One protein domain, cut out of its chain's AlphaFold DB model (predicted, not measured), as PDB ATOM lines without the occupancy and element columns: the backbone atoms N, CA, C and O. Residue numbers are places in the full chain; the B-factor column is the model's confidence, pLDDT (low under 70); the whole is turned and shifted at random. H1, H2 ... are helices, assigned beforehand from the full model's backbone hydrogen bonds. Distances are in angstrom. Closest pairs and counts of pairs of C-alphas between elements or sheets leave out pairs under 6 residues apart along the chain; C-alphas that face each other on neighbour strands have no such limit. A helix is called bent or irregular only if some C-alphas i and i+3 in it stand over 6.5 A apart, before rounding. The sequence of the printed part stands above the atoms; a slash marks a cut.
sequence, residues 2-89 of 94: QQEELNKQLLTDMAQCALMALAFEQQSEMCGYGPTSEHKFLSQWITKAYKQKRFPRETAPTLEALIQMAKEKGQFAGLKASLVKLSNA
ATOM      1  N   GLN A   2     176.098 266.307 186.601       69.19
ATOM      2  CA  GLN A   2     175.505 264.974 186.879       69.19
ATOM      3  C   GLN A   2     176.385 263.759 186.509       69.19
ATOM      4  O   GLN A   2     176.404 262.783 187.248       69.19
ATOM      5  N   GLN A   3     177.136 263.815 185.401       72.00
ATOM      6  CA  GLN A   3     177.983 262.690 184.972       72.00
ATOM      7  C   GLN A   3     179.182 262.449 185.900       72.00
ATOM      8  O   GLN A   3     179.611 261.317 186.093       72.00
ATOM      9  N   GLU A   4     179.728 263.519 186.473       77.56
ATOM     10  CA  GLU A   4     180.876 263.429 187.375       77.56
ATOM     11  C   GLU A   4     180.478 262.775 188.701       77.56
ATOM     12  O   GLU A   4     181.210 261.933 189.212       77.56
ATOM     13  N   GLU A   5     179.290 263.109 189.206       81.50
ATOM     14  CA  GLU A   5     178.737 262.525 190.427       81.50
ATOM     15  C   GLU A   5     178.421 261.038 190.254       81.50
ATOM     16  O   GLU A   5     178.803 260.214 191.081       81.50
ATOM     17  N   LEU A   6     177.813 260.674 189.120       82.56
ATOM     18  CA  LEU A   6     177.553 259.277 188.791       82.56
ATOM     19  C   LEU A   6     178.856 258.466 188.744       82.56
ATOM     20  O   LEU A   6     178.922 257.379 189.309       82.56
ATOM     21  N   ASN A   7     179.909 259.000 188.121       84.25
ATOM     22  CA  ASN A   7     181.197 258.317 188.059       84.25
ATOM     23  C   ASN A   7     181.833 258.146 189.451       84.25
ATOM     24  O   ASN A   7     182.390 257.088 189.741       84.25
ATOM     25  N   LYS A   8     181.719 259.145 190.337       84.94
ATOM     26  CA  LYS A   8     182.184 259.029 191.730       84.94
ATOM     27  C   LYS A   8     181.459 257.905 192.465       84.94
ATOM     28  O   LYS A   8     182.136 257.020 192.983       84.94
ATOM     29  N   GLN A   9     180.127 257.869 192.402       88.25
ATOM     30  CA  GLN A   9     179.328 256.808 193.026       88.25
ATOM     31  C   GLN A   9     179.736 255.420 192.521       88.25
ATOM     32  O   GLN A   9     179.956 254.498 193.302       88.25
ATOM     33  N   LEU A  10     179.915 255.271 191.205       89.50
ATOM     34  CA  LEU A  10     180.326 253.999 190.609       89.50
ATOM     35  C   LEU A  10     181.692 253.523 191.122       89.50
ATOM     36  O   LEU A  10     181.902 252.321 191.300       89.50
ATOM     37  N   LEU A  11     182.627 254.447 191.354       88.56
ATOM     38  CA  LEU A  11     183.932 254.134 191.930       88.56
ATOM     39  C   LEU A  11     183.839 253.805 193.423       88.56
ATOM     40  O   LEU A  11     184.516 252.865 193.855       88.56
ATOM     41  N   THR A  12     182.994 254.511 194.182       90.69
ATOM     42  CA  THR A  12     182.697 254.195 195.587       90.69
ATOM     43  C   THR A  12     182.152 252.774 195.707       90.69
ATOM     44  O   THR A  12     182.737 251.947 196.412       90.69
ATOM     45  N   ASP A  13     181.089 252.456 194.966       90.75
ATOM     46  CA  ASP A  13     180.408 251.159 195.009       90.75
ATOM     47  C   ASP A  13     181.362 250.024 194.620       90.75
ATOM     48  O   ASP A  13     181.409 248.963 195.254       90.75
ATOM     49  N   MET A  14     182.181 250.254 193.590       91.94
ATOM     50  CA  MET A  14     183.219 249.321 193.161       91.94
ATOM     51  C   MET A  14     184.246 249.068 194.267       91.94
ATOM     52  O   MET A  14     184.613 247.914 194.522       91.94
ATOM     53  N   ALA A  15     184.721 250.128 194.920       92.50
ATOM     54  CA  ALA A  15     185.716 250.025 195.973       92.50
ATOM     55  C   ALA A  15     185.168 249.305 197.212       92.50
ATOM     56  O   ALA A  15     185.813 248.389 197.728       92.50
ATOM     57  N   GLN A  16     183.948 249.643 197.633       92.25
ATOM     58  CA  GLN A  16     183.244 248.960 198.719       92.25
ATOM     59  C   GLN A  16     183.026 247.475 198.404       92.25
ATOM     60  O   GLN A  16     183.298 246.625 199.251       92.25
ATOM     61  N   CYS A  17     182.628 247.134 197.173       93.44
ATOM     62  CA  CYS A  17     182.494 245.742 196.738       93.44
ATOM     63  C   CYS A  17     183.805 244.952 196.876       93.44
ATOM     64  O   CYS A  17     183.788 243.806 197.332       93.44
ATOM     65  N   ALA A  18     184.941 245.549 196.507       92.94
ATOM     66  CA  ALA A  18     186.248 244.907 196.634       92.94
ATOM     67  C   ALA A  18     186.644 244.690 198.107       92.94
ATOM     68  O   ALA A  18     187.136 243.618 198.467       92.94
ATOM     69  N   LEU A  19     186.410 245.696 198.959       93.12
ATOM     70  CA  LEU A  19     186.714 245.642 200.392       93.12
ATOM     71  C   LEU A  19     185.838 244.621 201.126       93.12
ATOM     72  O   LEU A  19     186.354 243.841 201.924       93.12
ATOM     73  N   MET A  20     184.539 244.574 200.818       94.38
ATOM     74  CA  MET A  20     183.631 243.563 201.363       94.38
ATOM     75  C   MET A  20     184.062 242.157 200.950       94.38
ATOM     76  O   MET A  20     184.159 241.281 201.803       94.38
ATOM     77  N   ALA A  21     184.382 241.935 199.670       93.69
ATOM     78  CA  ALA A  21     184.850 240.631 199.200       93.69
ATOM     79  C   ALA A  21     186.126 240.175 199.925       93.69
ATOM     80  O   ALA A  21     186.238 239.003 200.279       93.69
ATOM     81  N   LEU A  22     187.057 241.099 200.195       93.00
ATOM     82  CA  LEU A  22     188.241 240.805 201.003       93.00
ATOM     83  C   LEU A  22     187.855 240.407 202.435       93.00
ATOM     84  O   LEU A  22     188.352 239.404 202.937       93.00
ATOM     85  N   ALA A  23     186.954 241.153 203.075       91.75
ATOM     86  CA  ALA A  23     186.501 240.859 204.432       91.75
ATOM     87  C   ALA A  23     185.778 239.504 204.539       91.75
ATOM     88  O   ALA A  23     185.935 238.804 205.539       91.75
ATOM     89  N   PHE A  24     185.006 239.107 203.523       92.62
ATOM     90  CA  PHE A  24     184.370 237.786 203.469       92.62
ATOM     91  C   PHE A  24     185.402 236.656 203.385       92.62
ATOM     92  O   PHE A  24     185.306 235.670 204.109       92.62
ATOM     93  N   GLU A  25     186.422 236.810 202.548       91.38
ATOM     94  CA  GLU A  25     187.457 235.786 202.351       91.38
ATOM     95  C   GLU A  25     188.419 235.684 203.537       91.38
ATOM     96  O   GLU A  25     188.916 234.600 203.845       91.38
ATOM     97  N   GLN A  26     188.624 236.793 204.251       91.25
ATOM     98  CA  GLN A  26     189.323 236.813 205.535       91.25
ATOM     99  C   GLN A  26     188.561 236.050 206.621       91.25
ATOM    100  O   GLN A  26     189.152 235.249 207.338       91.25
ATOM    101  N   GLN A  27     187.242 236.249 206.709       89.50
ATOM    102  CA  GLN A  27     186.390 235.518 207.654       89.50
ATOM    103  C   GLN A  27     186.267 234.028 207.316       89.50
ATOM    104  O   GLN A  27     186.097 233.213 208.216       89.50
ATOM    105  N   SER A  28     186.376 233.661 206.038       88.06
ATOM    106  CA  SER A  28     186.340 232.266 205.586       88.06
ATOM    107  C   SER A  28     187.675 231.518 205.770       88.06
ATOM    108  O   SER A  28     187.800 230.401 205.270       88.06
ATOM    109  N   GLU A  29     188.687 232.131 206.398       79.19
ATOM    110  CA  GLU A  29     190.060 231.606 206.559       79.19
ATOM    111  C   GLU A  29     190.788 231.272 205.234       79.19
ATOM    112  O   GLU A  29     191.883 230.710 205.224       79.19
ATOM    113  N   MET A  30     190.219 231.680 204.095       79.38
ATOM    114  CA  MET A  30     190.755 231.470 202.745       79.38
ATOM    115  C   MET A  30     191.803 232.529 202.376       79.38
ATOM    116  O   MET A  30     192.700 232.281 201.563       79.38
ATOM    117  N   CYS A  31     191.729 233.710 203.001       83.25
ATOM    118  CA  CYS A  31     192.703 234.786 202.864       83.25
ATOM    119  C   CYS A  31     193.253 235.205 204.233       83.25
ATOM    120  O   CYS A  31     192.523 235.699 205.084       83.25
ATOM    121  N   GLY A  32     194.569 235.101 204.432       82.44
ATOM    122  CA  GLY A  32     195.200 235.649 205.636       82.44
ATOM    123  C   GLY A  32     195.082 237.178 205.723       82.44
ATOM    124  O   GLY A  32     195.034 237.868 204.704       82.44
ATOM    125  N   TYR A  33     195.135 237.722 206.940       83.75
ATOM    126  CA  TYR A  33     195.133 239.170 207.224       83.75
ATOM    127  C   TYR A  33     196.464 239.879 206.887       83.75
ATOM    128  O   TYR A  33     196.669 241.041 207.228       83.75
ATOM    129  N   GLY A  34     197.402 239.176 206.245       86.12
ATOM    130  CA  GLY A  34     198.722 239.700 205.903       86.12
ATOM    131  C   GLY A  34     198.715 240.545 204.618       86.12
ATOM    132  O   GLY A  34     197.984 240.211 203.683       86.12
ATOM    133  N   PRO A  35     199.596 241.561 204.496       84.19
ATOM    134  CA  PRO A  35     199.654 242.450 203.329       84.19
ATOM    135  C   PRO A  35     199.801 241.714 201.990       84.19
ATOM    136  O   PRO A  35     199.214 242.108 200.984       84.19
ATOM    137  N   THR A  36     200.561 240.618 201.972       86.94
ATOM    138  CA  THR A  36     200.773 239.789 200.780       86.94
ATOM    139  C   THR A  36     199.500 239.055 200.356       86.94
ATOM    140  O   THR A  36     199.176 239.024 199.167       86.94
ATOM    141  N   SER A  37     198.764 238.485 201.315       89.00
ATOM    142  CA  SER A  37     197.514 237.756 201.070       89.00
ATOM    143  C   SER A  37     196.412 238.702 200.608       89.00
ATOM    144  O   SER A  37     195.796 238.454 199.573       89.00
ATOM    145  N   GLU A  38     196.246 239.834 201.301       90.75
ATOM    146  CA  GLU A  38     195.297 240.881 200.915       90.75
ATOM    147  C   GLU A  38     195.594 241.404 199.506       90.75
ATOM    148  O   GLU A  38     194.698 241.496 198.667       90.75
ATOM    149  N   HIS A  39     196.865 241.699 199.208       90.81
ATOM    150  CA  HIS A  39     197.268 242.157 197.884       90.81
ATOM    151  C   HIS A  39     196.964 241.122 196.797       90.81
ATOM    152  O   HIS A  39     196.389 241.465 195.762       90.81
ATOM    153  N   LYS A  40     197.338 239.856 197.019       91.31
ATOM    154  CA  LYS A  40     197.097 238.771 196.062       91.31
ATOM    155  C   LYS A  40     195.604 238.610 195.791       91.31
ATOM    156  O   LYS A  40     195.210 238.531 194.627       91.31
ATOM    157  N   PHE A  41     194.789 238.597 196.846       93.06
ATOM    158  CA  PHE A  41     193.342 238.499 196.731       93.06
ATOM    159  C   PHE A  41     192.769 239.670 195.926       93.06
ATOM    160  O   PHE A  41     192.120 239.453 194.905       93.06
ATOM    161  N   LEU A  42     193.069 240.909 196.329       92.94
ATOM    162  CA  LEU A  42     192.554 242.111 195.669       92.94
ATOM    163  C   LEU A  42     193.001 242.196 194.206       92.94
ATOM    164  O   LEU A  42     192.184 242.477 193.334       92.94
ATOM    165  N   SER A  43     194.265 241.895 193.906       93.12
ATOM    166  CA  SER A  43     194.781 241.882 192.532       93.12
ATOM    167  C   SER A  43     194.004 240.904 191.638       93.12
ATOM    168  O   SER A  43     193.576 241.249 190.529       93.12
ATOM    169  N   GLN A  44     193.744 239.692 192.143       92.75
ATOM    170  CA  GLN A  44     192.949 238.691 191.434       92.75
ATOM    171  C   GLN A  44     191.484 239.105 191.307       92.75
ATOM    172  O   GLN A  44     190.897 238.937 190.236       92.75
ATOM    173  N   TRP A  45     190.898 239.649 192.372       94.00
ATOM    174  CA  TRP A  45     189.509 240.086 192.399       94.00
ATOM    175  C   TRP A  45     189.261 241.208 191.389       94.00
ATOM    176  O   TRP A  45     188.369 241.076 190.554       94.00
ATOM    177  N   ILE A  46     190.101 242.248 191.381       92.62
ATOM    178  CA  ILE A  46     189.995 243.391 190.458       92.62
ATOM    179  C   ILE A  46     190.168 242.912 189.012       92.62
ATOM    180  O   ILE A  46     189.364 243.245 188.143       92.62
ATOM    181  N   THR A  47     191.158 242.052 188.754       92.44
ATOM    182  CA  THR A  47     191.370 241.476 187.418       92.44
ATOM    183  C   THR A  47     190.161 240.657 186.952       92.44
ATOM    184  O   THR A  47     189.759 240.750 185.790       92.44
ATOM    185  N   LYS A  48     189.558 239.853 187.838       93.25
ATOM    186  CA  LYS A  48     188.340 239.087 187.532       93.25
ATOM    187  C   LYS A  48     187.149 240.013 187.288       93.25
ATOM    188  O   LYS A  48     186.448 239.813 186.302       93.25
ATOM    189  N   ALA A  49     186.948 241.024 188.128       91.88
ATOM    190  CA  ALA A  49     185.852 241.979 188.001       91.88
ATOM    191  C   ALA A  49     185.924 242.773 186.686       91.88
ATOM    192  O   ALA A  49     184.907 242.910 186.004       91.88
ATOM    193  N   TYR A  50     187.129 243.198 186.291       90.25
ATOM    194  CA  TYR A  50     187.382 243.843 185.003       90.25
ATOM    195  C   TYR A  50     187.062 242.904 183.827       90.25
ATOM    196  O   TYR A  50     186.300 243.265 182.932       90.25
ATOM    197  N   LYS A  51     187.560 241.657 183.854       90.56
ATOM    198  CA  LYS A  51     187.284 240.660 182.800       90.56
ATOM    199  C   LYS A  51     185.801 240.301 182.683       90.56
ATOM    200  O   LYS A  51     185.309 240.095 181.580       90.56
ATOM    201  N   GLN A  52     185.103 240.229 183.811       91.06
ATOM    202  CA  GLN A  52     183.668 239.952 183.875       91.06
ATOM    203  C   GLN A  52     182.809 241.174 183.526       91.06
ATOM    204  O   GLN A  52     181.591 241.039 183.461       91.06
ATOM    205  N   LYS A  53     183.417 242.353 183.310       87.56
ATOM    206  CA  LYS A  53     182.716 243.622 183.059       87.56
ATOM    207  C   LYS A  53     181.616 243.885 184.098       87.56
ATOM    208  O   LYS A  53     180.525 244.323 183.753       87.56
ATOM    209  N   ARG A  54     181.908 243.596 185.376       85.31
ATOM    210  CA  ARG A  54     180.945 243.749 186.488       85.31
ATOM    211  C   ARG A  54     180.537 245.200 186.739       85.31
ATOM    212  O   ARG A  54     179.531 245.424 187.400       85.31
ATOM    213  N   PHE A  55     181.320 246.152 186.237       87.12
ATOM    214  CA  PHE A  55     181.130 247.581 186.447       87.12
ATOM    215  C   PHE A  55     180.970 248.329 185.117       87.12
ATOM    216  O   PHE A  55     181.454 247.852 184.082       87.12
ATOM    217  N   PRO A  56     180.318 249.508 185.121       87.06
ATOM    218  CA  PRO A  56     180.159 250.322 183.924       87.06
ATOM    219  C   PRO A  56     181.498 250.753 183.331       87.06
ATOM    220  O   PRO A  56     182.505 250.880 184.030       87.06
ATOM    221  N   ARG A  57     181.493 251.049 182.027       85.81
ATOM    222  CA  ARG A  57     182.695 251.407 181.258       85.81
ATOM    223  C   ARG A  57     183.462 252.603 181.837       85.81
ATOM    224  O   ARG A  57     184.668 252.678 181.640       85.81
ATOM    225  N   GLU A  58     182.794 253.493 182.563       87.44
ATOM    226  CA  GLU A  58     183.417 254.660 183.209       87.44
ATOM    227  C   GLU A  58     184.429 254.283 184.293       87.44
ATOM    228  O   GLU A  58     185.433 254.964 184.467       87.44
ATOM    229  N   THR A  59     184.223 253.144 184.955       86.25
ATOM    230  CA  THR A  59     185.138 252.623 185.984       86.25
ATOM    231  C   THR A  59     186.330 251.860 185.401       86.25
ATOM    232  O   THR A  59     187.302 251.588 186.108       86.25
ATOM    233  N   ALA A  60     186.285 251.515 184.106       87.81
ATOM    234  CA  ALA A  60     187.303 250.695 183.454       87.81
ATOM    235  C   ALA A  60     188.718 251.307 183.514       87.81
ATOM    236  O   ALA A  60     189.633 250.565 183.872       87.81
ATOM    237  N   PRO A  61     188.925 252.621 183.275       89.69
ATOM    238  CA  PRO A  61     190.249 253.237 183.394       89.69
ATOM    239  C   PRO A  61     190.820 253.137 184.815       89.69
ATOM    240  O   PRO A  61     192.001 252.846 184.996       89.69
ATOM    241  N   THR A  62     189.980 253.322 185.839       89.19
ATOM    242  CA  THR A  62     190.398 253.205 187.242       89.19
ATOM    243  C   THR A  62     190.751 251.762 187.596       89.19
ATOM    244  O   THR A  62     191.772 251.516 188.237       89.19
ATOM    245  N   LEU A  63     189.954 250.789 187.141       89.38
ATOM    246  CA  LEU A  63     190.256 249.364 187.306       89.38
ATOM    247  C   LEU A  63     191.584 248.988 186.639       89.38
ATOM    248  O   LEU A  63     192.396 248.296 187.251       89.38
ATOM    249  N   GLU A  64     191.834 249.457 185.417       91.38
ATOM    250  CA  GLU A  64     193.096 249.219 184.708       91.38
ATOM    251  C   GLU A  64     194.287 249.824 185.451       91.38
ATOM    252  O   GLU A  64     195.292 249.135 185.640       91.38
ATOM    253  N   ALA A  65     194.162 251.058 185.947       91.12
ATOM    254  CA  ALA A  65     195.197 251.702 186.749       91.12
ATOM    255  C   ALA A  65     195.497 250.918 188.039       91.12
ATOM    256  O   ALA A  65     196.662 250.726 188.389       91.12
ATOM    257  N   LEU A  66     194.467 250.403 188.722       90.44
ATOM    258  CA  LEU A  66     194.633 249.557 189.907       90.44
ATOM    259  C   LEU A  66     195.309 248.219 189.570       90.44
ATOM    260  O   LEU A  66     196.199 247.787 190.301       90.44
ATOM    261  N   ILE A  67     194.935 247.574 188.458       92.06
ATOM    262  CA  ILE A  67     195.569 246.330 187.986       92.06
ATOM    263  C   ILE A  67     197.040 246.574 187.649       92.06
ATOM    264  O   ILE A  67     197.898 245.765 188.008       92.06
ATOM    265  N   GLN A  68     197.342 247.673 186.963       92.06
ATOM    266  CA  GLN A  68     198.706 248.020 186.586       92.06
ATOM    267  C   GLN A  68     199.555 248.309 187.827       92.06
ATOM    268  O   GLN A  68     200.606 247.697 188.009       92.06
ATOM    269  N   MET A  69     199.041 249.131 188.745       89.44
ATOM    270  CA  MET A  69     199.691 249.414 190.024       89.44
ATOM    271  C   MET A  69     199.942 248.135 190.831       89.44
ATOM    272  O   MET A  69     201.006 247.984 191.436       89.44
ATOM    273  N   ALA A  70     198.991 247.194 190.814       90.38
ATOM    274  CA  ALA A  70     199.143 245.908 191.480       90.38
ATOM    275  C   ALA A  70     200.313 245.094 190.911       90.38
ATOM    276  O   ALA A  70     201.074 244.501 191.671       90.38
ATOM    277  N   LYS A  71     200.457 245.070 189.582       88.31
ATOM    278  CA  LYS A  71     201.526 244.336 188.893       88.31
ATOM    279  C   LYS A  71     202.898 244.964 189.113       88.31
ATOM    280  O   LYS A  71     203.860 244.236 189.316       88.31
ATOM    281  N   GLU A  72     202.985 246.291 189.078       88.56
ATOM    282  CA  GLU A  72     204.258 247.013 189.185       88.56
ATOM    283  C   GLU A  72     204.831 246.993 190.599       88.56
ATOM    284  O   GLU A  72     206.029 246.794 190.784       88.56
ATOM    285  N   LYS A  73     203.981 247.211 191.609       84.69
ATOM    286  CA  LYS A  73     204.425 247.387 192.999       84.69
ATOM    287  C   LYS A  73     204.229 246.142 193.863       84.69
ATOM    288  O   LYS A  73     204.701 246.112 195.001       84.69
ATOM    289  N   GLY A  74     203.529 245.121 193.359       85.38
ATOM    290  CA  GLY A  74     203.200 243.917 194.119       85.38
ATOM    291  C   GLY A  74     202.561 244.266 195.465       85.38
ATOM    292  O   GLY A  74     201.783 245.214 195.572       85.38
ATOM    293  N   GLN A  75     202.949 243.567 196.534       78.94
ATOM    294  CA  GLN A  75     202.427 243.810 197.889       78.94
ATOM    295  C   GLN A  75     202.590 245.258 198.397       78.94
ATOM    296  O   GLN A  75     201.842 245.681 199.275       78.94
ATOM    297  N   PHE A  76     203.510 246.040 197.824       81.94
ATOM    298  CA  PHE A  76     203.728 247.450 198.169       81.94
ATOM    299  C   PHE A  76     202.808 248.416 197.403       81.94
ATOM    300  O   PHE A  76     202.875 249.625 197.606       81.94
ATOM    301  N   ALA A  77     201.925 247.908 196.538       82.44
ATOM    302  CA  ALA A  77     200.954 248.712 195.796       82.44
ATOM    303  C   ALA A  77     199.948 249.437 196.701       82.44
ATOM    304  O   ALA A  77     199.328 250.402 196.266       82.44
ATOM    305  N   GLY A  78     199.744 248.962 197.936       85.06
ATOM    306  CA  GLY A  78     198.787 249.570 198.859       85.06
ATOM    307  C   GLY A  78     197.342 249.517 198.349       85.06
ATOM    308  O   GLY A  78     196.564 250.412 198.661       85.06
ATOM    309  N   LEU A  79     196.971 248.485 197.574       88.06
ATOM    310  CA  LEU A  79     195.653 248.375 196.923       88.06
ATOM    311  C   LEU A  79     194.490 248.589 197.891       88.06
ATOM    312  O   LEU A  79     193.563 249.325 197.574       88.06
ATOM    313  N   LYS A  80     194.559 247.987 199.082       89.44
ATOM    314  CA  LYS A  80     193.550 248.165 200.128       89.44
ATOM    315  C   LYS A  80     193.393 249.636 200.513       89.44
ATOM    316  O   LYS A  80     192.275 250.127 200.565       89.44
ATOM    317  N   ALA A  81     194.496 250.356 200.716       89.56
ATOM    318  CA  ALA A  81     194.460 251.780 201.038       89.56
ATOM    319  C   ALA A  81     193.901 252.620 199.877       89.56
ATOM    320  O   ALA A  81     193.129 253.542 200.118       89.56
ATOM    321  N   SER A  82     194.238 252.292 198.626       89.69
ATOM    322  CA  SER A  82     193.666 252.955 197.447       89.69
ATOM    323  C   SER A  82     192.154 252.742 197.346       89.69
ATOM    324  O   SER A  82     191.426 253.692 197.084       89.69
ATOM    325  N   LEU A  83     191.673 251.523 197.607       90.88
ATOM    326  CA  LEU A  83     190.241 251.215 197.631       90.88
ATOM    327  C   LEU A  83     189.527 251.938 198.778       90.88
ATOM    328  O   LEU A  83     188.479 252.520 198.549       90.88
ATOM    329  N   VAL A  84     190.112 251.985 199.978       91.12
ATOM    330  CA  VAL A  84     189.547 252.754 201.105       91.12
ATOM    331  C   VAL A  84     189.448 254.244 200.771       91.12
ATOM    332  O   VAL A  84     188.457 254.891 201.086       91.12
ATOM    333  N   LYS A  85     190.450 254.811 200.091       89.06
ATOM    334  CA  LYS A  85     190.384 256.207 199.633       89.06
ATOM    335  C   LYS A  85     189.264 256.420 198.617       89.06
ATOM    336  O   LYS A  85     188.536 257.394 198.728       89.06
ATOM    337  N   LEU A  86     189.115 255.504 197.659       88.19
ATOM    338  CA  LEU A  86     188.040 255.560 196.666       88.19
ATOM    339  C   LEU A  86     186.655 255.392 197.304       88.19
ATOM    340  O   LEU A  86     185.725 256.048 196.862       88.19
ATOM    341  N   SER A  87     186.517 254.572 198.354       88.62
ATOM    342  CA  SER A  87     185.240 254.401 199.059       88.62
ATOM    343  C   SER A  87     184.864 255.589 199.942       88.62
ATOM    344  O   SER A  87     183.689 255.788 200.221       88.62
ATOM    345  N   ASN A  88     185.855 256.351 200.410       83.50
ATOM    346  CA  ASN A  88     185.655 257.497 201.301       83.50
ATOM    347  C   ASN A  88     185.606 258.834 200.543       83.50
ATOM    348  O   ASN A  88     185.459 259.882 201.164       83.50
ATOM    349  N   ALA A  89     185.738 258.827 199.214       67.19
ATOM    350  CA  ALA A  89     185.715 260.043 198.401       67.19
ATOM    351  C   ALA A  89     184.346 260.760 198.416       67.19
ATOM    352  O   ALA A  89     184.278 261.940 198.089       67.19
TER     353      ALA A  89
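Overview. This is residues 2 to 89 of the 94 residues of an uncharacterized protein of Pseudoalteromonas denitrificans DSM 6059 (UniProt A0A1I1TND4). One long helix, H1, runs the length of the model, and a helical hairpin of H2 and H3 packs across it, while the short last helix, H4, folds back over the middle of H1. The printed part has 88 residues with four named helices, in the order H1, H2, H3, H4, and no named strand. It is all helix, the helix packing mostly crossed. The whole is compact, with a radius of gyration of the C-alphas of 12.6 A, and only just elongated, spanning 41 by 27 by 24 A.

Along the chain. Find C-alpha 2 at (175.505, 264.974, 186.879); from there H1, residues 2 to 27, runs 37.7 A. Next comes H2, residues 35 to 51, 24.0 A long, beginning at C-alpha 35 at (199.654, 242.450, 203.329). H3, residues 57 to 77, covers 23.5 A; it has a kink of 76 degrees near residue 71 and is irregular, C-alphas 72 and 75 being 9.5 A apart. H4, residues 79 to 87, ends at C-alpha 87 at (185.240, 254.401, 199.059).

Arrangement. Start at H1: with residues 18 to 22 alone it touches H2, closest at the C-alphas of Ala 18 and Leu 42, 7.0 A, at a steep tilt of 50 degrees, opposite ways. Residues 11 to 19 alone touch H4, closest at the C-alphas of Thr 12 and Ser 87, 4.3 A. H2 and H3 form a hairpin at a shallow tilt of 26 degrees; their closest C-alphas, Thr 36 and Gln 75, are 5.2 A apart. In H1, H2 and H4 every O i to N i+4 pair is within hydrogen-bond range; in H3, 12 of 17 are.

Size, cuts and confidence. Look at the C-alphas of Gln 2 and Glu 29, the two farthest apart, at 41.4 A. The printed part has no cut, and no link is long. Residues 2 and 89 have pLDDT under 70.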